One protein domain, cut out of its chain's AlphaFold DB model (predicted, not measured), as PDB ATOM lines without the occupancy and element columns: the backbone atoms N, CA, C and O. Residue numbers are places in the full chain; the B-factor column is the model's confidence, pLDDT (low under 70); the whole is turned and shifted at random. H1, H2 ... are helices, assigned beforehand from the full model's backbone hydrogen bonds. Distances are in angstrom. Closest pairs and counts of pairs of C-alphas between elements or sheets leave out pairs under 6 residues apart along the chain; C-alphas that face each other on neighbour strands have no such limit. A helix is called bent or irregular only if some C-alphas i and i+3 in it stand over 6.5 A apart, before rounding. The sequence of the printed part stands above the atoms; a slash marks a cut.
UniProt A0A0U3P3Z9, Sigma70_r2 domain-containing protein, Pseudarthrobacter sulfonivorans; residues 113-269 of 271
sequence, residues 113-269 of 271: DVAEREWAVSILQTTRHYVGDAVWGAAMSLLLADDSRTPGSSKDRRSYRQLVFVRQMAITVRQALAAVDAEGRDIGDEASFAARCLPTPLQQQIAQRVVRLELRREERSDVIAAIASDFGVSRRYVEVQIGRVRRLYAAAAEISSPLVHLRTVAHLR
ATOM      1  N   ASP A 113      80.756 249.479  26.426       48.03
ATOM      2  CA  ASP A 113      81.323 248.823  27.599       48.03
ATOM      3  C   ASP A 113      80.277 248.569  28.701       48.03
ATOM      4  O   ASP A 113      80.472 247.697  29.548       48.03
ATOM      5  N   VAL A 114      79.148 249.293  28.707       45.66
ATOM      6  CA  VAL A 114      78.020 249.026  29.620       45.66
ATOM      7  C   VAL A 114      77.288 247.753  29.201       45.66
ATOM      8  O   VAL A 114      77.061 246.896  30.050       45.66
ATOM      9  N   ALA A 115      77.001 247.578  27.907       49.72
ATOM     10  CA  ALA A 115      76.405 246.344  27.392       49.72
ATOM     11  C   ALA A 115      77.349 245.141  27.575       49.72
ATOM     12  O   ALA A 115      76.920 244.067  28.001       49.72
ATOM     13  N   GLU A 116      78.651 245.327  27.336       59.50
ATOM     14  CA  GLU A 116      79.657 244.289  27.586       59.50
ATOM     15  C   GLU A 116      79.776 243.960  29.085       59.50
ATOM     16  O   GLU A 116      79.881 242.790  29.463       59.50
ATOM     17  N   ARG A 117      79.672 244.966  29.964       64.94
ATOM     18  CA  ARG A 117      79.646 244.781  31.420       64.94
ATOM     19  C   ARG A 117      78.391 244.058  31.891       64.94
ATOM     20  O   ARG A 117      78.507 243.152  32.711       64.94
ATOM     21  N   GLU A 118      77.209 244.437  31.420       65.94
ATOM     22  CA  GLU A 118      75.945 243.780  31.773       65.94
ATOM     23  C   GLU A 118      75.941 242.322  31.316       65.94
ATOM     24  O   GLU A 118      75.583 241.424  32.083       65.94
ATOM     25  N   TRP A 119      76.454 242.062  30.114       69.12
ATOM     26  CA  TRP A 119      76.636 240.711  29.602       69.12
ATOM     27  C   TRP A 119      77.647 239.910  30.433       69.12
ATOM     28  O   TRP A 119      77.377 238.773  30.825       69.12
ATOM     29  N   ALA A 120      78.783 240.512  30.798       68.38
ATOM     30  CA  ALA A 120      79.769 239.885  31.673       68.38
ATOM     31  C   ALA A 120      79.195 239.582  33.069       68.38
ATOM     32  O   ALA A 120      79.412 238.493  33.605       68.38
ATOM     33  N   VAL A 121      78.424 240.505  33.651       74.56
ATOM     34  CA  VAL A 121      77.727 240.301  34.931       74.56
ATOM     35  C   VAL A 121      76.722 239.158  34.815       74.56
ATOM     36  O   VAL A 121      76.715 238.283  35.684       74.56
ATOM     37  N   SER A 122      75.945 239.104  33.732       73.56
ATOM     38  CA  SER A 122      74.997 238.019  33.456       73.56
ATOM     39  C   SER A 122      75.695 236.657  33.376       73.56
ATOM     40  O   SER A 122      75.275 235.700  34.034       73.56
ATOM     41  N   ILE A 123      76.831 236.569  32.672       75.56
ATOM     42  CA  ILE A 123      77.646 235.346  32.616       75.56
ATOM     43  C   ILE A 123      78.126 234.951  34.013       75.56
ATOM     44  O   ILE A 123      78.024 233.780  34.378       75.56
ATOM     45  N   LEU A 124      78.648 235.887  34.810       82.50
ATOM     46  CA  LEU A 124      79.179 235.585  36.143       82.50
ATOM     47  C   LEU A 124      78.079 235.137  37.113       82.50
ATOM     48  O   LEU A 124      78.276 234.166  37.847       82.50
ATOM     49  N   GLN A 125      76.917 235.791  37.096       85.19
ATOM     50  CA  GLN A 125      75.763 235.418  37.917       85.19
ATOM     51  C   GLN A 125      75.224 234.037  37.531       85.19
ATOM     52  O   GLN A 125      75.042 233.180  38.397       85.19
ATOM     53  N   THR A 126      75.059 233.789  36.232       80.69
ATOM     54  CA  THR A 126      74.613 232.495  35.700       80.69
ATOM     55  C   THR A 126      75.630 231.396  36.011       80.69
ATOM     56  O   THR A 126      75.277 230.311  36.464       80.69
ATOM     57  N   THR A 127      76.925 231.691  35.881       83.81
ATOM     58  CA  THR A 127      77.996 230.766  36.273       83.81
ATOM     59  C   THR A 127      77.893 230.415  37.750       83.81
ATOM     60  O   THR A 127      77.910 229.232  38.087       83.81
ATOM     61  N   ARG A 128      77.769 231.418  38.632       90.56
ATOM     62  CA  ARG A 128      77.626 231.225  40.081       90.56
ATOM     63  C   ARG A 128      76.433 230.333  40.413       90.56
ATOM     64  O   ARG A 128      76.583 229.429  41.235       90.56
ATOM     65  N   HIS A 129      75.297 230.554  39.750       89.62
ATOM     66  CA  HIS A 129      74.102 229.727  39.895       89.62
ATOM     67  C   HIS A 129      74.405 228.244  39.622       89.62
ATOM     68  O   HIS A 129      74.161 227.400  40.483       89.62
ATOM     69  N   TYR A 130      75.037 227.929  38.486       88.12
ATOM     70  CA  TYR A 130      75.309 226.540  38.096       88.12
ATOM     71  C   TYR A 130      76.436 225.853  38.874       88.12
ATOM     72  O   TYR A 130      76.425 224.629  39.030       88.12
ATOM     73  N   VAL A 131      77.440 226.591  39.355       87.12
ATOM     74  CA  VAL A 131      78.524 225.982  40.149       87.12
ATOM     75  C   VAL A 131      78.163 225.813  41.624       87.12
ATOM     76  O   VAL A 131      78.727 224.937  42.283       87.12
ATOM     77  N   GLY A 132      77.237 226.630  42.134       90.00
ATOM     78  CA  GLY A 132      76.852 226.703  43.540       90.00
ATOM     79  C   GLY A 132      77.809 227.539  44.404       90.00
ATOM     80  O   GLY A 132      79.020 227.608  44.162       90.00
ATOM     81  N   ASP A 133      77.270 228.142  45.467       89.38
ATOM     82  CA  ASP A 133      77.978 229.121  46.306       89.38
ATOM     83  C   ASP A 133      79.255 228.581  46.957       89.38
ATOM     84  O   ASP A 133      80.257 229.289  47.036       89.38
ATOM     85  N   ALA A 134      79.265 227.316  47.386       88.62
ATOM     86  CA  ALA A 134      80.441 226.718  48.018       88.62
ATOM     87  C   ALA A 134      81.634 226.604  47.048       88.62
ATOM     88  O   ALA A 134      82.783 226.849  47.421       88.62
ATOM     89  N   VAL A 135      81.365 226.236  45.793       87.12
ATOM     90  CA  VAL A 135      82.381 226.112  44.739       87.12
ATOM     91  C   VAL A 135      82.848 227.489  44.287       87.12
ATOM     92  O   VAL A 135      84.052 227.718  44.165       87.12
ATOM     93  N   TRP A 136      81.901 228.410  44.094       87.56
ATOM     94  CA  TRP A 136      82.176 229.800  43.757       87.56
ATOM     95  C   TRP A 136      83.047 230.472  44.821       87.56
ATOM     96  O   TRP A 136      84.102 231.014  44.502       87.56
ATOM     97  N   GLY A 137      82.666 230.362  46.095       84.88
ATOM     98  CA  GLY A 137      83.401 230.933  47.219       84.88
ATOM     99  C   GLY A 137      84.822 230.386  47.332       84.88
ATOM    100  O   GLY A 137      85.756 231.161  47.521       84.88
ATOM    101  N   ALA A 138      85.019 229.076  47.141       81.50
ATOM    102  CA  ALA A 138      86.353 228.471  47.136       81.50
ATOM    103  C   ALA A 138      87.227 228.968  45.969       81.50
ATOM    104  O   ALA A 138      88.420 229.199  46.156       81.50
ATOM    105  N   ALA A 139      86.640 229.151  44.782       78.06
ATOM    106  CA  ALA A 139      87.337 229.689  43.618       78.06
ATOM    107  C   ALA A 139      87.699 231.173  43.794       78.06
ATOM    108  O   ALA A 139      88.842 231.555  43.550       78.06
ATOM    109  N   MET A 140      86.760 231.999  44.265       84.06
ATOM    110  CA  MET A 140      87.001 233.425  44.517       84.06
ATOM    111  C   MET A 140      88.005 233.632  45.648       84.06
ATOM    112  O   MET A 140      88.889 234.466  45.529       84.06
ATOM    113  N   SER A 141      87.950 232.811  46.699       79.00
ATOM    114  CA  SER A 141      88.932 232.842  47.791       79.00
ATOM    115  C   SER A 141      90.355 232.520  47.336       79.00
ATOM    116  O   SER A 141      91.288 232.779  48.091       79.00
ATOM    117  N   LEU A 142      90.528 231.884  46.174       73.88
ATOM    118  CA  LEU A 142      91.834 231.662  45.558       73.88
ATOM    119  C   LEU A 142      92.218 232.823  44.633       73.88
ATOM    120  O   LEU A 142      93.363 233.239  44.663       73.88
ATOM    121  N   LEU A 143      91.276 233.351  43.844       71.44
ATOM    122  CA  LEU A 143      91.522 234.480  42.933       71.44
ATOM    123  C   LEU A 143      91.764 235.815  43.641       71.44
ATOM    124  O   LEU A 143      92.443 236.671  43.094       71.44
ATOM    125  N   LEU A 144      91.146 236.007  44.804       76.69
ATOM    126  CA  LEU A 144      91.214 237.234  45.601       76.69
ATOM    127  C   LEU A 144      92.203 237.116  46.763       76.69
ATOM    128  O   LEU A 144      92.278 238.014  47.597       76.69
ATOM    129  N   ALA A 145      92.890 235.979  46.887       68.06
ATOM    130  CA  ALA A 145      93.955 235.857  47.864       68.06
ATOM    131  C   ALA A 145      95.164 236.661  47.390       68.06
ATOM    132  O   ALA A 145      95.526 236.566  46.222       68.06
ATOM    133  N   ASP A 146      95.788 237.391  48.311       57.22
ATOM    134  CA  ASP A 146      97.105 237.984  48.088       57.22
ATOM    135  C   ASP A 146      98.135 236.901  47.731       57.22
ATOM    136  O   ASP A 146      98.078 235.783  48.264       57.22
ATOM    137  N   ASP A 147      99.121 237.267  46.908       55.00
ATOM    138  CA  ASP A 147     100.231 236.412  46.442       55.00
ATOM    139  C   ASP A 147     101.108 235.840  47.580       55.00
ATOM    140  O   ASP A 147     101.985 235.009  47.359       55.00
ATOM    141  N   SER A 148     100.839 236.204  48.837       49.09
ATOM    142  CA  SER A 148     101.533 235.712  50.034       49.09
ATOM    143  C   SER A 148     101.178 234.273  50.448       49.09
ATOM    144  O   SER A 148     101.720 233.758  51.432       49.09
ATOM    145  N   ARG A 149     100.275 233.582  49.736       52.31
ATOM    146  CA  ARG A 149      99.937 232.183  50.045       52.31
ATOM    147  C   ARG A 149     101.017 231.227  49.554       52.31
ATOM    148  O   ARG A 149     101.198 231.039  48.357       52.31
ATOM    149  N   THR A 150     101.658 230.537  50.495       45.19
ATOM    150  CA  THR A 150     102.635 229.478  50.217       45.19
ATOM    151  C   THR A 150     102.013 228.405  49.306       45.19
ATOM    152  O   THR A 150     101.062 227.734  49.724       45.19
ATOM    153  N   PRO A 151     102.516 228.207  48.075       44.50
ATOM    154  CA  PRO A 151     101.985 227.196  47.173       44.50
ATOM    155  C   PRO A 151     102.221 225.800  47.759       44.50
ATOM    156  O   PRO A 151     103.357 225.432  48.051       44.50
ATOM    157  N   GLY A 152     101.168 224.990  47.916       51.75
ATOM    158  CA  GLY A 152     101.354 223.551  48.149       51.75
ATOM    159  C   GLY A 152     100.364 222.846  49.069       51.75
ATOM    160  O   GLY A 152     100.412 221.615  49.147       51.75
ATOM    161  N   SER A 153      99.439 223.545  49.739       58.50
ATOM    162  CA  SER A 153      98.494 222.855  50.624       58.50
ATOM    163  C   SER A 153      97.456 222.035  49.835       58.50
ATOM    164  O   SER A 153      97.059 222.358  48.710       58.50
ATOM    165  N   SER A 154      96.961 220.945  50.427       56.03
ATOM    166  CA  SER A 154      95.870 220.139  49.849       56.03
ATOM    167  C   SER A 154      94.585 220.956  49.636       56.03
ATOM    168  O   SER A 154      93.810 220.677  48.713       56.03
ATOM    169  N   LYS A 155      94.389 221.997  50.453       60.53
ATOM    170  CA  LYS A 155      93.307 222.975  50.340       60.53
ATOM    171  C   LYS A 155      93.464 223.820  49.073       60.53
ATOM    172  O   LYS A 155      92.484 223.965  48.348       60.53
ATOM    173  N   ASP A 156      94.681 224.242  48.732       65.06
ATOM    174  CA  ASP A 156      94.956 225.014  47.511       65.06
ATOM    175  C   ASP A 156      94.731 224.177  46.256       65.06
ATOM    176  O   ASP A 156      94.097 224.635  45.310       65.06
ATOM    177  N   ARG A 157      95.113 222.892  46.274       66.94
ATOM    178  CA  ARG A 157      94.814 221.963  45.168       66.94
ATOM    179  C   ARG A 157      93.311 221.772  44.956       66.94
ATOM    180  O   ARG A 157      92.852 221.677  43.814       66.94
ATOM    181  N   ARG A 158      92.523 221.698  46.036       72.00
ATOM    182  CA  ARG A 158      91.058 221.591  45.953       72.00
ATOM    183  C   ARG A 158      90.448 222.886  45.419       72.00
ATOM    184  O   ARG A 158      89.661 222.813  44.479       72.00
ATOM    185  N   SER A 159      90.828 224.038  45.967       70.19
ATOM    186  CA  SER A 159      90.358 225.353  45.514       70.19
ATOM    187  C   SER A 159      90.747 225.625  44.063       70.19
ATOM    188  O   SER A 159      89.923 226.106  43.293       70.19
ATOM    189  N   TYR A 160      91.939 225.206  43.643       72.62
ATOM    190  CA  TYR A 160      92.386 225.300  42.259       72.62
ATOM    191  C   TYR A 160      91.508 224.468  41.320       72.62
ATOM    192  O   TYR A 160      91.027 224.966  40.305       72.62
ATOM    193  N   ARG A 161      91.191 223.215  41.678       71.19
ATOM    194  CA  ARG A 161      90.246 222.394  40.895       71.19
ATOM    195  C   ARG A 161      88.862 223.041  40.794       71.19
ATOM    196  O   ARG A 161      88.244 222.959  39.729       71.19
ATOM    197  N   GLN A 162      88.393 223.680  41.869       77.00
ATOM    198  CA  GLN A 162      87.138 224.437  41.853       77.00
ATOM    199  C   GLN A 162      87.232 225.644  40.923       77.00
ATOM    200  O   GLN A 162      86.362 225.811  40.076       77.00
ATOM    201  N   LEU A 163      88.319 226.415  40.980       76.62
ATOM    202  CA  LEU A 163      88.560 227.536  40.078       76.62
ATOM    203  C   LEU A 163      88.560 227.108  38.605       76.62
ATOM    204  O   LEU A 163      87.879 227.720  37.784       76.62
ATOM    205  N   VAL A 164      89.255 226.018  38.261       74.25
ATOM    206  CA  VAL A 164      89.233 225.484  36.890       74.25
ATOM    207  C   VAL A 164      87.805 225.103  36.486       74.25
ATOM    208  O   VAL A 164      87.421 225.298  35.338       74.25
ATOM    209  N   PHE A 165      86.995 224.558  37.401       77.62
ATOM    210  CA  PHE A 165      85.605 224.210  37.093       77.62
ATOM    211  C   PHE A 165      84.729 225.449  36.899       77.62
ATOM    212  O   PHE A 165      83.974 225.477  35.935       77.62
ATOM    213  N   VAL A 166      84.896 226.487  37.724       76.88
ATOM    214  CA  VAL A 166      84.216 227.779  37.549       76.88
ATOM    215  C   VAL A 166      84.544 228.393  36.192       76.88
ATOM    216  O   VAL A 166      83.636 228.791  35.473       76.88
ATOM    217  N   ARG A 167      85.820 228.393  35.786       79.44
ATOM    218  CA  ARG A 167      86.237 228.892  34.464       79.44
ATOM    219  C   ARG A 167      85.599 228.105  33.320       79.44
ATOM    220  O   ARG A 167      85.093 228.697  32.375       79.44
ATOM    221  N   GLN A 168      85.601 226.776  33.408       79.00
ATOM    222  CA  GLN A 168      84.976 225.926  32.391       79.00
ATOM    223  C   GLN A 168      83.462 226.140  32.311       79.00
ATOM    224  O   GLN A 168      82.916 226.179  31.210       79.00
ATOM    225  N   MET A 169      82.796 226.333  33.451       84.94
ATOM    226  CA  MET A 169      81.376 226.666  33.481       84.94
ATOM    227  C   MET A 169      81.113 228.037  32.853       84.94
ATOM    228  O   MET A 169      80.240 228.139  32.003       84.94
ATOM    229  N   ALA A 170      81.913 229.059  33.170       77.25
ATOM    230  CA  ALA A 170      81.770 230.386  32.569       77.25
ATOM    231  C   ALA A 170      81.921 230.367  31.042       77.25
ATOM    232  O   ALA A 170      81.137 230.998  30.337       77.25
ATOM    233  N   ILE A 171      82.888 229.604  30.517       79.06
ATOM    234  CA  ILE A 171      83.043 229.408  29.067       79.06
ATOM    235  C   ILE A 171      81.796 228.741  28.478       79.06
ATOM    236  O   ILE A 171      81.304 229.202  27.452       79.06
ATOM    237  N   THR A 172      81.279 227.706  29.147       79.88
ATOM    238  CA  THR A 172      80.094 226.956  28.701       79.88
ATOM    239  C   THR A 172      78.852 227.846  28.659       79.88
ATOM    240  O   THR A 172      78.169 227.905  27.643       79.88
ATOM    241  N   VAL A 173      78.601 228.595  29.736       80.94
ATOM    242  CA  VAL A 173      77.497 229.558  29.855       80.94
ATOM    243  C   VAL A 173      77.591 230.617  28.764       80.94
ATOM    244  O   VAL A 173      76.619 230.863  28.058       80.94
ATOM    245  N   ARG A 174      78.776 231.210  28.580       81.00
ATOM    246  CA  ARG A 174      79.014 232.212  27.536       81.00
ATOM    247  C   ARG A 174      78.714 231.659  26.144       81.00
ATOM    248  O   ARG A 174      78.077 232.340  25.350       81.00
ATOM    249  N   GLN A 175      79.187 230.449  25.844       79.06
ATOM    250  CA  GLN A 175      78.963 229.806  24.548       79.06
ATOM    251  C   GLN A 175      77.487 229.466  24.328       79.06
ATOM    252  O   GLN A 175      76.994 229.672  23.227       79.06
ATOM    253  N   ALA A 176      76.783 228.996  25.360       81.31
ATOM    254  CA  ALA A 176      75.356 228.709  25.278       81.31
ATOM    255  C   ALA A 176      74.533 229.986  25.038       81.31
ATOM    256  O   ALA A 176      73.738 230.017  24.108       81.31
ATOM    257  N   LEU A 177      74.774 231.057  25.805       76.50
ATOM    258  CA  LEU A 177      74.073 232.337  25.639       76.50
ATOM    259  C   LEU A 177      74.330 232.962  24.261       76.50
ATOM    260  O   LEU A 177      73.384 233.319  23.569       76.50
ATOM    261  N   ALA A 178      75.593 233.027  23.828       73.50
ATOM    262  CA  ALA A 178      75.938 233.594  22.523       73.50
ATOM    263  C   ALA A 178      75.308 232.816  21.357       73.50
ATOM    264  O   ALA A 178      74.905 233.407  20.358       73.50
ATOM    265  N   ALA A 179      75.232 231.490  21.471       70.38
ATOM    266  CA  ALA A 179      74.665 230.656  20.425       70.38
ATOM    267  C   ALA A 179      73.125 230.721  20.405       70.38
ATOM    268  O   ALA A 179      72.534 230.716  19.331       70.38
ATOM    269  N   VAL A 180      72.485 230.882  21.566       70.69
ATOM    270  CA  VAL A 180      71.049 231.181  21.676       70.69
ATOM    271  C   VAL A 180      70.708 232.537  21.037       70.69
ATOM    272  O   VAL A 180      69.756 232.631  20.263       70.69
ATOM    273  N   ASP A 181      71.515 233.572  21.291       67.81
ATOM    274  CA  ASP A 181      71.331 234.899  20.686       67.81
ATOM    275  C   ASP A 181      71.510 234.877  19.155       67.81
ATOM    276  O   ASP A 181      70.825 235.613  18.442       67.81
ATOM    277  N   ALA A 182      72.407 234.028  18.640       66.00
ATOM    278  CA  ALA A 182      72.703 233.919  17.211       66.00
ATOM    279  C   ALA A 182      71.702 233.049  16.424       66.00
ATOM    280  O   ALA A 182      71.342 233.406  15.303       66.00
ATOM    281  N   GLU A 183      71.266 231.911  16.978       62.31
ATOM    282  CA  GLU A 183      70.409 230.926  16.288       62.31
ATOM    283  C   GLU A 183      68.900 231.144  16.559       62.31
ATOM    284  O   GLU A 183      68.042 230.607  15.852       62.31
ATOM    285  N   GLY A 184      68.536 231.975  17.544       61.50
ATOM    286  CA  GLY A 184      67.138 232.259  17.872       61.50
ATOM    287  C   GLY A 184      66.380 231.009  18.344       61.50
ATOM    288  O   GLY A 184      66.823 230.314  19.250       61.50
ATOM    289  N   ARG A 185      65.198 230.727  17.766       54.47
ATOM    290  CA  ARG A 185      64.365 229.555  18.136       54.47
ATOM    291  C   ARG A 185      64.644 228.290  17.313       54.47
ATOM    292  O   ARG A 185      63.994 227.283  17.575       54.47
ATOM    293  N   ASP A 186      65.544 228.329  16.332       57.78
ATOM    294  CA  ASP A 186      65.837 227.181  15.455       57.78
ATOM    295  C   ASP A 186      67.058 226.389  15.948       57.78
ATOM    296  O   ASP A 186      67.976 226.043  15.205       57.78
ATOM    297  N   ILE A 187      67.088 226.131  17.257       59.31
ATOM    298  CA  ILE A 187      68.107 225.295  17.889       59.31
ATOM    299  C   ILE A 187      67.724 223.846  17.579       59.31
ATOM    300  O   ILE A 187      67.024 223.226  18.366       59.31
ATOM    301  N   GLY A 188      68.114 223.331  16.407       65.38
ATOM    302  CA  GLY A 188      67.702 222.016  15.887       65.38
ATOM    303  C   GLY A 188      67.761 220.852  16.897       65.38
ATOM    304  O   GLY A 188      66.814 220.593  17.630       65.38
ATOM    305  N   ASP A 189      68.845 220.073  16.920       73.75
ATOM    306  CA  ASP A 189      69.037 219.051  17.965       73.75
ATOM    307  C   ASP A 189      69.640 219.714  19.215       73.75
ATOM    308  O   ASP A 189      70.866 219.818  19.334       73.75
ATOM    309  N   GLU A 190      68.781 220.163  20.142       69.50
ATOM    310  CA  GLU A 190      69.152 220.789  21.427       69.50
ATOM    311  C   GLU A 190      70.239 219.998  22.172       69.50
ATOM    312  O   GLU A 190      71.182 220.562  22.738       69.50
ATOM    313  N   ALA A 191      70.157 218.668  22.126       70.00
ATOM    314  CA  ALA A 191      71.085 217.796  22.822       70.00
ATOM    315  C   ALA A 191      72.472 217.780  22.160       70.00
ATOM    316  O   ALA A 191      73.484 217.657  22.858       70.00
ATOM    317  N   SER A 192      72.539 217.919  20.833       79.56
ATOM    318  CA  SER A 192      73.796 218.141  20.106       79.56
ATOM    319  C   SER A 192      74.332 219.555  20.309       79.56
ATOM    320  O   SER A 192      75.544 219.729  20.458       79.56
ATOM    321  N   PHE A 193      73.449 220.551  20.355       82.50
ATOM    322  CA  PHE A 193      73.806 221.948  20.572       82.50
ATOM    323  C   PHE A 193      74.501 222.145  21.922       82.50
ATOM    324  O   PHE A 193      75.643 222.606  21.958       82.50
ATOM    325  N   ALA A 194      73.882 221.673  23.008       86.44
ATOM    326  CA  ALA A 194      74.439 221.752  24.356       86.44
ATOM    327  C   ALA A 194      75.831 221.113  24.450       86.44
ATOM    328  O   ALA A 194      76.712 221.611  25.151       86.44
ATOM    329  N   ALA A 195      76.069 220.031  23.702       86.75
ATOM    330  CA  ALA A 195      77.373 219.391  23.668       86.75
ATOM    331  C   ALA A 195      78.446 220.255  22.988       86.75
ATOM    332  O   ALA A 195      79.590 220.214  23.432       86.75
ATOM    333  N   ARG A 196      78.108 221.047  21.956       84.00
ATOM    334  CA  ARG A 196      79.049 221.955  21.262       84.00
ATOM    335  C   ARG A 196      79.468 223.146  22.124       84.00
ATOM    336  O   ARG A 196      80.560 223.671  21.930       84.00
ATOM    337  N   CYS A 197      78.648 223.528  23.101       81.50
ATOM    338  CA  CYS A 197      78.954 224.597  24.051       81.50
ATOM    339  C   CYS A 197      80.005 224.206  25.100       81.50
ATOM    340  O   CYS A 197      80.298 225.005  25.982       81.50
ATOM    341  N   LEU A 198      80.543 222.978  25.087       82.88
ATOM    342  CA  LEU A 198      81.552 222.587  26.069       82.88
ATOM    343  C   LEU A 198      82.953 223.102  25.686       82.88
ATOM    344  O   LEU A 198      83.297 223.126  24.502       82.88
ATOM    345  N   PRO A 199      83.810 223.433  26.675       75.00
ATOM    346  CA  PRO A 199      85.052 224.176  26.441       75.00
ATOM    347  C   PRO A 199      86.105 223.475  25.580       75.00
ATOM    348  O   PRO A 199      86.922 224.156  24.965       75.00
ATOM    349  N   THR A 200      86.159 222.138  25.586       78.00
ATOM    350  CA  THR A 200      87.197 221.388  24.862       78.00
ATOM    351  C   THR A 200      86.615 220.293  23.971       78.00
ATOM    352  O   THR A 200      85.629 219.666  24.361       78.00
ATOM    353  N   PRO A 201      87.257 219.965  22.832       78.50
ATOM    354  CA  PRO A 201      86.789 218.901  21.939       78.50
ATOM    355  C   PRO A 201      86.612 217.545  22.637       78.50
ATOM    356  O   PRO A 201      85.637 216.842  22.390       78.50
ATOM    357  N   LEU A 202      87.496 217.204  23.586       75.38
ATOM    358  CA  LEU A 202      87.350 215.999  24.407       75.38
ATOM    359  C   LEU A 202      86.050 216.031  25.224       75.38
ATOM    360  O   LEU A 202      85.320 215.045  25.280       75.38
ATOM    361  N   GLN A 203      85.744 217.159  25.866       79.75
ATOM    362  CA  GLN A 203      84.525 217.312  26.659       79.75
ATOM    363  C   GLN A 203      83.267 217.264  25.781       79.75
ATOM    364  O   GLN A 203      82.293 216.623  26.171       79.75
ATOM    365  N   GLN A 204      83.312 217.862  24.588       84.50
ATOM    366  CA  GLN A 204      82.233 217.796  23.596       84.50
ATOM    367  C   GLN A 204      81.984 216.349  23.140       84.50
ATOM    368  O   GLN A 204      80.842 215.899  23.122       84.50
ATOM    369  N   GLN A 205      83.040 215.577  22.857       82.62
ATOM    370  CA  GLN A 205      82.921 214.170  22.457       82.62
ATOM    371  C   GLN A 205      82.394 213.278  23.586       82.62
ATOM    372  O   GLN A 205      81.516 212.445  23.355       82.62
ATOM    373  N   ILE A 206      82.851 213.483  24.827       83.38
ATOM    374  CA  ILE A 206      82.271 212.806  25.998       83.38
ATOM    375  C   ILE A 206      80.786 213.167  26.133       83.38
ATOM    376  O   ILE A 206      79.966 212.289  26.406       83.38
ATOM    377  N   ALA A 207      80.413 214.431  25.921       88.38
ATOM    378  CA  ALA A 207      79.019 214.845  25.982       88.38
ATOM    379  C   ALA A 207      78.168 214.149  24.907       88.38
ATOM    380  O   ALA A 207      77.180 213.505  25.244       88.38
ATOM    381  N   GLN A 208      78.595 214.189  23.643       88.62
ATOM    382  CA  GLN A 208      77.862 213.625  22.503       88.62
ATOM    383  C   GLN A 208      77.720 212.102  22.563       88.62
ATOM    384  O   GLN A 208      76.655 211.567  22.255       88.62
ATOM    385  N   ARG A 209      78.797 211.403  22.935       87.44
ATOM    386  CA  ARG A 209      78.883 209.941  22.810       87.44
ATOM    387  C   ARG A 209      78.595 209.205  24.115       87.44
ATOM    388  O   ARG A 209      78.272 208.030  24.058       87.44
ATOM    389  N   VAL A 210      78.703 209.860  25.277       87.38
ATOM    390  CA  VAL A 210      78.534 209.202  26.592       87.38
ATOM    391  C   VAL A 210      77.463 209.849  27.459       87.38
ATOM    392  O   VAL A 210      76.751 209.137  28.157       87.38
ATOM    393  N   VAL A 211      77.382 211.181  27.512       86.06
ATOM    394  CA  VAL A 211      76.415 211.855  28.401       86.06
ATOM    395  C   VAL A 211      75.033 211.927  27.771       86.06
ATOM    396  O   VAL A 211      74.057 211.666  28.463       86.06
ATOM    397  N   ARG A 212      74.966 212.253  26.478       80.12
ATOM    398  CA  ARG A 212      73.723 212.341  25.712       80.12
ATOM    399  C   ARG A 212      73.046 210.983  25.553       80.12
ATOM    400  O   ARG A 212      71.828 210.892  25.583       80.12
ATOM    401  N   LEU A 213      73.845 209.943  25.332       76.25
ATOM    402  CA  LEU A 213      73.355 208.594  25.089       76.25
ATOM    403  C   LEU A 213      73.268 207.848  26.423       76.25
ATOM    404  O   LEU A 213      74.275 207.692  27.113       76.25
ATOM    405  N   GLU A 214      72.082 207.358  26.782       68.56
ATOM    406  CA  GLU A 214      71.895 206.462  27.929       68.56
ATOM    407  C   GLU A 214      72.450 205.063  27.617       68.56
ATOM    408  O   GLU A 214      71.721 204.097  27.406       68.56
ATOM    409  N   LEU A 215      73.776 204.963  27.538       77.31
ATOM    410  CA  LEU A 215      74.465 203.722  27.197       77.31
ATOM    411  C   LEU A 215      74.405 202.705  28.337       77.31
ATOM    412  O   LEU A 215      74.574 203.046  29.517       77.31
ATOM    413  N   ARG A 216      74.286 201.423  27.973       78.25
ATOM    414  CA  ARG A 216      74.477 200.313  28.916       78.25
ATOM    415  C   ARG A 216      75.936 200.251  29.372       78.25
ATOM    416  O   ARG A 216      76.833 200.821  28.757       78.25
ATOM    417  N   ARG A 217      76.199 199.559  30.485       76.75
ATOM    418  CA  ARG A 217      77.525 199.548  31.135       76.75
ATOM    419  C   ARG A 217      78.656 199.057  30.216       76.75
ATOM    420  O   ARG A 217      79.748 199.615  30.281       76.75
ATOM    421  N   GLU A 218      78.389 198.045  29.397       76.56
ATOM    422  CA  GLU A 218      79.356 197.447  28.462       76.56
ATOM    423  C   GLU A 218      79.615 198.376  27.270       76.56
ATOM    424  O   GLU A 218      80.744 198.813  27.075       76.56
ATOM    425  N   GLU A 219      78.559 198.833  26.595       83.25
ATOM    426  CA  GLU A 219      78.637 199.822  25.504       83.25
ATOM    427  C   GLU A 219      79.353 201.108  25.944       83.25
ATOM    428  O   GLU A 219      80.181 201.673  25.229       83.25
ATOM    429  N   ARG A 220      79.088 201.564  27.172       84.62
ATOM    430  CA  ARG A 220      79.748 202.731  27.760       84.62
ATOM    431  C   ARG A 220      81.248 202.516  27.936       84.62
ATOM    432  O   ARG A 220      82.011 203.461  27.753       84.62
ATOM    433  N   SER A 221      81.675 201.314  28.319       85.50
ATOM    434  CA  SER A 221      83.094 200.975  28.455       85.50
ATOM    435  C   SER A 221      83.814 201.092  27.110       85.50
ATOM    436  O   SER A 221      84.877 201.713  27.047       85.50
ATOM    437  N   ASP A 222      83.206 200.567  26.049       89.50
ATOM    438  CA  ASP A 222      83.785 200.561  24.704       89.50
ATOM    439  C   ASP A 222      83.848 201.971  24.114       89.50
ATOM    440  O   ASP A 222      84.878 202.387  23.584       89.50
ATOM    441  N   VAL A 223      82.793 202.768  24.302       88.69
ATOM    442  CA  VAL A 223      82.777 204.169  23.863       88.69
ATOM    443  C   VAL A 223      83.814 205.008  24.614       88.69
ATOM    444  O   VAL A 223      84.500 205.825  24.000       88.69
ATOM    445  N   ILE A 224      83.980 204.807  25.926       84.38
ATOM    446  CA  ILE A 224      85.027 205.494  26.701       84.38
ATOM    447  C   ILE A 224      86.419 205.100  26.190       84.38
ATOM    448  O   ILE A 224      87.283 205.969  26.080       84.38
ATOM    449  N   ALA A 225      86.644 203.821  25.879       83.31
ATOM    450  CA  ALA A 225      87.913 203.352  25.328       83.31
ATOM    451  C   ALA A 225      88.195 203.963  23.944       83.31
ATOM    452  O   ALA A 225      89.309 204.427  23.708       83.31
ATOM    453  N   ALA A 226      87.182 204.048  23.078       85.69
ATOM    454  CA  ALA A 226      87.295 204.702  21.778       85.69
ATOM    455  C   ALA A 226      87.659 206.190  21.922       85.69
ATOM    456  O   ALA A 226      88.643 206.631  21.344       85.69
ATOM    457  N   ILE A 227      86.956 206.946  22.777       78.44
ATOM    458  CA  ILE A 227      87.277 208.362  23.042       78.44
ATOM    459  C   ILE A 227      88.696 208.512  23.606       78.44
ATOM    460  O   ILE A 227      89.418 209.435  23.243       78.44
ATOM    461  N   ALA A 228      89.114 207.623  24.509       70.69
ATOM    462  CA  ALA A 228      90.460 207.660  25.067       70.69
ATOM    463  C   ALA A 228      91.529 207.486  23.973       70.69
ATOM    464  O   ALA A 228      92.501 208.243  23.946       70.69
ATOM    465  N   SER A 229      91.299 206.552  23.045       74.50
ATOM    466  CA  SER A 229      92.146 206.331  21.872       74.50
ATOM    467  C   SER A 229      92.159 207.543  20.935       74.50
ATOM    468  O   SER A 229      93.236 208.030  20.602       74.50
ATOM    469  N   ASP A 230      90.985 208.073  20.570       71.31
ATOM    470  CA  ASP A 230      90.823 209.207  19.643       71.31
ATOM    471  C   ASP A 230      91.589 210.462  20.111       71.31
ATOM    472  O   ASP A 230      92.064 211.252  19.298       71.31
ATOM    473  N   PHE A 231      91.729 210.643  21.429       72.50
ATOM    474  CA  PHE A 231      92.377 211.808  22.042       72.50
ATOM    475  C   PHE A 231      93.757 211.518  22.651       72.50
ATOM    476  O   PHE A 231      94.340 212.410  23.269       72.50
ATOM    477  N   GLY A 232      94.280 210.294  22.518       72.38
ATOM    478  CA  GLY A 232      95.588 209.914  23.063       72.38
ATOM    479  C   GLY A 232      95.695 210.038  24.590       72.38
ATOM    480  O   GLY A 232      96.762 210.344  25.118       72.38
ATOM    481  N   VAL A 233      94.592 209.838  25.319       71.12
ATOM    482  CA  VAL A 233      94.530 209.946  26.787       71.12
ATOM    483  C   VAL A 233      94.219 208.601  27.432       71.12
ATOM    484  O   VAL A 233      93.727 207.674  26.799       71.12
ATOM    485  N   SER A 234      94.463 208.477  28.738       72.25
ATOM    486  CA  SER A 234      94.079 207.255  29.452       72.25
ATOM    487  C   SER A 234      92.559 207.135  29.603       72.25
ATOM    488  O   SER A 234      91.857 208.116  29.861       72.25
ATOM    489  N   ARG A 235      92.051 205.900  29.571       76.56
ATOM    490  CA  ARG A 235      90.652 205.580  29.896       76.56
ATOM    491  C   ARG A 235      90.214 206.179  31.237       76.56
ATOM    492  O   ARG A 235      89.167 206.814  31.331       76.56
ATOM    493  N   ARG A 236      91.056 206.034  32.266       69.19
ATOM    494  CA  ARG A 236      90.810 206.572  33.612       69.19
ATOM    495  C   ARG A 236      90.646 208.091  33.602       69.19
ATOM    496  O   ARG A 236      89.837 208.624  34.358       69.19
ATOM    497  N   TYR A 237      91.400 208.796  32.759       70.44
ATOM    498  CA  TYR A 237      91.259 210.241  32.616       70.44
ATOM    499  C   TYR A 237      89.876 210.612  32.067       70.44
ATOM    500  O   TYR A 237      89.208 211.463  32.651       70.44
ATOM    501  N   VAL A 238      89.406 209.923  31.020       72.00
ATOM    502  CA  VAL A 238      88.062 210.123  30.452       72.00
ATOM    503  C   VAL A 238      86.979 209.848  31.499       72.00
ATOM    504  O   VAL A 238      86.107 210.689  31.705       72.00
ATOM    505  N   GLU A 239      87.071 208.732  32.229       77.50
ATOM    506  CA  GLU A 239      86.113 208.357  33.283       77.50
ATOM    507  C   GLU A 239      85.980 209.434  34.367       77.50
ATOM    508  O   GLU A 239      84.864 209.810  34.741       77.50
ATOM    509  N   VAL A 240      87.107 209.988  34.826       76.69
ATOM    510  CA  VAL A 240      87.135 211.074  35.818       76.69
ATOM    511  C   VAL A 240      86.495 212.358  35.276       76.69
ATOM    512  O   VAL A 240      85.877 213.104  36.040       76.69
ATOM    513  N   GLN A 241      86.588 212.625  33.968       78.19
ATOM    514  CA  GLN A 241      85.968 213.808  33.363       78.19
ATOM    515  C   GLN A 241      84.445 213.687  33.207       78.19
ATOM    516  O   GLN A 241      83.778 214.720  33.212       78.19
ATOM    517  N   ILE A 242      83.859 212.484  33.128       83.31
ATOM    518  CA  ILE A 242      82.418 212.320  32.834       83.31
ATOM    519  C   ILE A 242      81.537 213.080  33.831       83.31
ATOM    520  O   ILE A 242      80.615 213.785  33.427       83.31
ATOM    521  N   GLY A 243      81.818 212.976  35.134       82.25
ATOM    522  CA  GLY A 243      81.024 213.673  36.154       82.25
ATOM    523  C   GLY A 243      81.084 215.200  36.021       82.25
ATOM    524  O   GLY A 243      80.127 215.901  36.346       82.25
ATOM    525  N   ARG A 244      82.196 215.729  35.505       83.25
ATOM    526  CA  ARG A 244      82.354 217.154  35.206       83.25
ATOM    527  C   ARG A 244      81.601 217.542  33.938       83.25
ATOM    528  O   ARG A 244      80.840 218.500  33.972       83.25
ATOM    529  N   VAL A 245      81.776 216.768  32.868       84.94
ATOM    530  CA  VAL A 245      81.109 216.965  31.572       84.94
ATOM    531  C   VAL A 245      79.593 216.948  31.733       84.94
ATOM    532  O   VAL A 245      78.935 217.826  31.198       84.94
ATOM    533  N   ARG A 246      79.040 216.039  32.546       91.06
ATOM    534  CA  ARG A 246      77.602 215.999  32.863       91.06
ATOM    535  C   ARG A 246      77.072 217.316  33.419       91.06
ATOM    536  O   ARG A 246      76.008 217.755  33.009       91.06
ATOM    537  N   ARG A 247      77.811 217.951  34.332       91.31
ATOM    538  CA  ARG A 247      77.397 219.230  34.928       91.31
ATOM    539  C   ARG A 247      77.470 220.384  33.932       91.31
ATOM    540  O   ARG A 247      76.560 221.198  33.906       91.31
ATOM    541  N   LEU A 248      78.525 220.437  33.116       86.00
ATOM    542  CA  LEU A 248      78.650 221.445  32.054       86.00
ATOM    543  C   LEU A 248      77.538 221.279  31.009       86.00
ATOM    544  O   LEU A 248      76.881 222.245  30.646       86.00
ATOM    545  N   TYR A 249      77.297 220.039  30.584       90.00
ATOM    546  CA  TYR A 249      76.253 219.693  29.627       90.00
ATOM    547  C   TYR A 249      74.855 220.045  30.135       90.00
ATOM    548  O   TYR A 249      74.090 220.651  29.399       90.00
ATOM    549  N   ALA A 250      74.539 219.721  31.392       90.44
ATOM    550  CA  ALA A 250      73.251 220.064  31.989       90.44
ATOM    551  C   ALA A 250      73.010 221.582  32.003       90.44
ATOM    552  O   ALA A 250      71.937 222.021  31.610       90.44
ATOM    553  N   ALA A 251      74.020 222.378  32.378       89.38
ATOM    554  CA  ALA A 251      73.917 223.835  32.348       89.38
ATOM    555  C   ALA A 251      73.706 224.371  30.922       89.38
ATOM    556  O   ALA A 251      72.832 225.204  30.701       89.38
ATOM    557  N   ALA A 252      74.471 223.869  29.944       87.50
ATOM    558  CA  ALA A 252      74.310 224.260  28.544       87.50
ATOM    559  C   ALA A 252      72.914 223.909  28.009       87.50
ATOM    560  O   ALA A 252      72.279 224.762  27.402       87.50
ATOM    561  N   ALA A 253      72.436 222.689  28.279       88.25
ATOM    562  CA  ALA A 253      71.130 222.204  27.842       88.25
ATOM    563  C   ALA A 253      69.974 223.001  28.458       88.25
ATOM    564  O   ALA A 253      68.989 223.274  27.782       88.25
ATOM    565  N   GLU A 254      70.094 223.398  29.727       87.25
ATOM    566  CA  GLU A 254      69.083 224.218  30.393       87.25
ATOM    567  C   GLU A 254      69.026 225.635  29.807       87.25
ATOM    568  O   GLU A 254      67.939 226.119  29.501       87.25
ATOM    569  N   ILE A 255      70.180 226.270  29.575       82.19
ATOM    570  CA  ILE A 255      70.256 227.598  28.942       82.19
ATOM    571  C   ILE A 255      69.694 227.563  27.518       82.19
ATOM    572  O   ILE A 255      68.967 228.473  27.127       82.19
ATOM    573  N   SER A 256      70.030 226.524  26.749       77.25
ATOM    574  CA  SER A 256      69.573 226.369  25.368       77.25
ATOM    575  C   SER A 256      68.139 225.855  25.251       77.25
ATOM    576  O   SER A 256      67.622 225.773  24.140       77.25
ATOM    577  N   SER A 257      67.492 225.482  26.361       75.38
ATOM    578  CA  SER A 257      66.133 224.952  26.317       75.38
ATOM    579  C   SER A 257      65.129 226.073  26.007       75.38
ATOM    580  O   SER A 257      65.094 227.097  26.706       75.38
ATOM    581  N   PRO A 258      64.225 225.886  25.029       58.84
ATOM    582  CA  PRO A 258      63.233 226.888  24.637       58.84
ATOM    583  C   PRO A 258      62.258 227.262  25.768       58.84
ATOM    584  O   PRO A 258      61.648 228.333  25.728       58.84
ATOM    585  N   LEU A 259      62.136 226.434  26.815       51.72
ATOM    586  CA  LEU A 259      61.321 226.720  28.003       51.72
ATOM    587  C   LEU A 259      61.937 227.793  28.923       51.72
ATOM    588  O   LEU A 259      61.199 228.506  29.607       51.72
ATOM    589  N   VAL A 260      63.264 227.961  28.924       50.59
ATOM    590  CA  VAL A 260      63.964 228.986  29.725       50.59
ATOM    591  C   VAL A 260      63.956 230.347  29.025       50.59
ATOM    592  O   VAL A 260      63.909 231.389  29.686       50.59
ATOM    593  N   HIS A 261      63.850 230.364  27.695       46.53
ATOM    594  CA  HIS A 261      63.778 231.590  26.898       46.53
ATOM    595  C   HIS A 261      62.615 232.522  27.289       46.53
ATOM    596  O   HIS A 261      62.737 233.741  27.175       46.53
ATOM    597  N   LEU A 262      61.513 231.975  27.817       41.47
ATOM    598  CA  LEU A 262      60.379 232.759  28.320       41.47
ATOM    599  C   LEU A 262      60.649 233.437  29.674       41.47
ATOM    600  O   LEU A 262      60.026 234.454  29.973       41.47
ATOM    601  N   ARG A 263      61.579 232.921  30.491       39.03
ATOM    602  CA  ARG A 263      61.934 233.508  31.797       39.03
ATOM    603  C   ARG A 263      63.094 234.497  31.706       39.03
ATOM    604  O   ARG A 263      63.035 235.542  32.349       39.03
ATOM    605  N   THR A 264      64.102 234.226  30.879       41.84
ATOM    606  CA  THR A 264      65.299 235.084  30.785       41.84
ATOM    607  C   THR A 264      65.041 236.351  29.959       41.84
ATOM    608  O   THR A 264      65.479 237.434  30.336       41.84
ATOM    609  N   VAL A 265      64.233 236.267  28.892       42.72
ATOM    610  CA  VAL A 265      63.869 237.436  28.060       42.72
ATOM    611  C   VAL A 265      62.856 238.353  28.764       42.72
ATOM    612  O   VAL A 265      62.857 239.561  28.537       42.72
ATOM    613  N   ALA A 266      62.019 237.818  29.661       36.50
ATOM    614  CA  ALA A 266      61.076 238.619  30.445       36.50
ATOM    615  C   ALA A 266      61.758 239.440  31.555       36.50
ATOM    616  O   ALA A 266      61.241 240.493  31.934       36.50
ATOM    617  N   HIS A 267      62.916 238.991  32.057       38.59
ATOM    618  CA  HIS A 267      63.649 239.719  33.093       38.59
ATOM    619  C   HIS A 267      64.575 240.803  32.521       38.59
ATOM    620  O   HIS A 267      64.746 241.834  33.160       38.59
ATOM    621  N   LEU A 268      65.087 240.618  31.297       39.00
ATOM    622  CA  LEU A 268      65.950 241.580  30.590       39.00
ATOM    623  C   LEU A 268      65.189 242.661  29.797       39.00
ATOM    624  O   LEU A 268      65.810 243.574  29.271       39.00
ATOM    625  N   ARG A 269      63.856 242.572  29.685       36.47
ATOM    626  CA  ARG A 269      63.012 243.596  29.026       36.47
ATOM    627  C   ARG A 269      62.276 244.533  29.991       36.47
ATOM    628  O   ARG A 269      61.574 245.422  29.524       36.47
TER     629      ARG A 269
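Overview. This is residues 113 to 269 of the 271 residues of the protein "Sigma70_r2 domain-containing protein" of Pseudarthrobacter sulfonivorans (UniProt A0A0U3P3Z9). Look first for the longest helix, H3, a long bar with H1 and H2 packed on it and H7 crossing it on another side. From that crossing H7 runs away from H3, and H4, H5 and H6 pack on H7 one after another, H5 crossing it nearly squarely and H6 making a corner with it near the beginning of H7; H8 follows H7 at the end of the printed part and touches no helix. The 157 printed residues hold eight named helices, H1 to H8 in chain order, and no named strand: an all helix domain. The whole is compact, with a radius of gyration of the C-alphas of 17.4 A, yet flat in outline, spanning 50 by 49 by 22 A.

Along the chain. Find C-alpha 154 at (95.870, 220.139, 49.849); from there H3, residues 154 to 183, runs 43.5 A to C-alpha 183 at (70.409, 230.926, 16.288). Before it come H1, residues 113 to 131, 26.2 A long, and H2, residues 133 to 143. After it come H4, residues 190 to 196, H5, residues 201 to 211, and H6, residues 217 to 230, 20.1 A long. H7, residues 235 to 255, covers 30.0 A; it has a kink of 41 degrees near residue 244 and is only just irregular, with C-alphas 240 and 243 6.6 A apart. H8, residues 261 to 268, ends with C-alpha 268 at (65.950, 241.580, 30.590).

Arrangement. Start where H3 touches the hub, H7, with residues 165 to 177 alone: their closest C-alphas, Ala 176 and Ala 252, are 5.6 A apart, at a steep tilt of 45 degrees, the same way. H1 touches H3 with residues 123 to 131 alone, closest at the C-alphas of Thr 127 and Ala 170, 5.3 A. H2 touches H3 at 72 degrees, only just about perpendicular, with C-alphas of Ala 139 and Leu 163 closest at 4.3 A. Along H7, H4 touches its residues 249 to 253 alone, with C-alphas of Ala 194 and Ala 253 closest at 4.8 A. H5 touches H7 about perpendicular, at 82 degrees, closest at the C-alphas of Gln 203 and Val 245, 6.0 A. H6 touches H7 with residues 224 to 228 alone, closest at the C-alphas of Ala 228 and Arg 235, 5.3 A. H4 and H5 form a helical hairpin, as do H5 and H6, the latter at a shallow tilt of 13 degrees. In the backbones of H1, H2, H3, H5 and H6 every O i to N i+4 pair is within hydrogen-bond range; H4 has 2 of 3, H7 14 of 17 and H8 3 of 4.

Size, cuts and confidence. The farthest C-alphas, Val 114 and Glu 218, are 51.6 A apart. The printed part has no cut, and no link is long. Residues 113 to 118 of H1 and residues 144 to 154 stand free. The mean pLDDT of the printed part is 73.4; look for values under 70 at residues 113 to 120, 145 to 157, 181 to 188 and 258 to 269, among others.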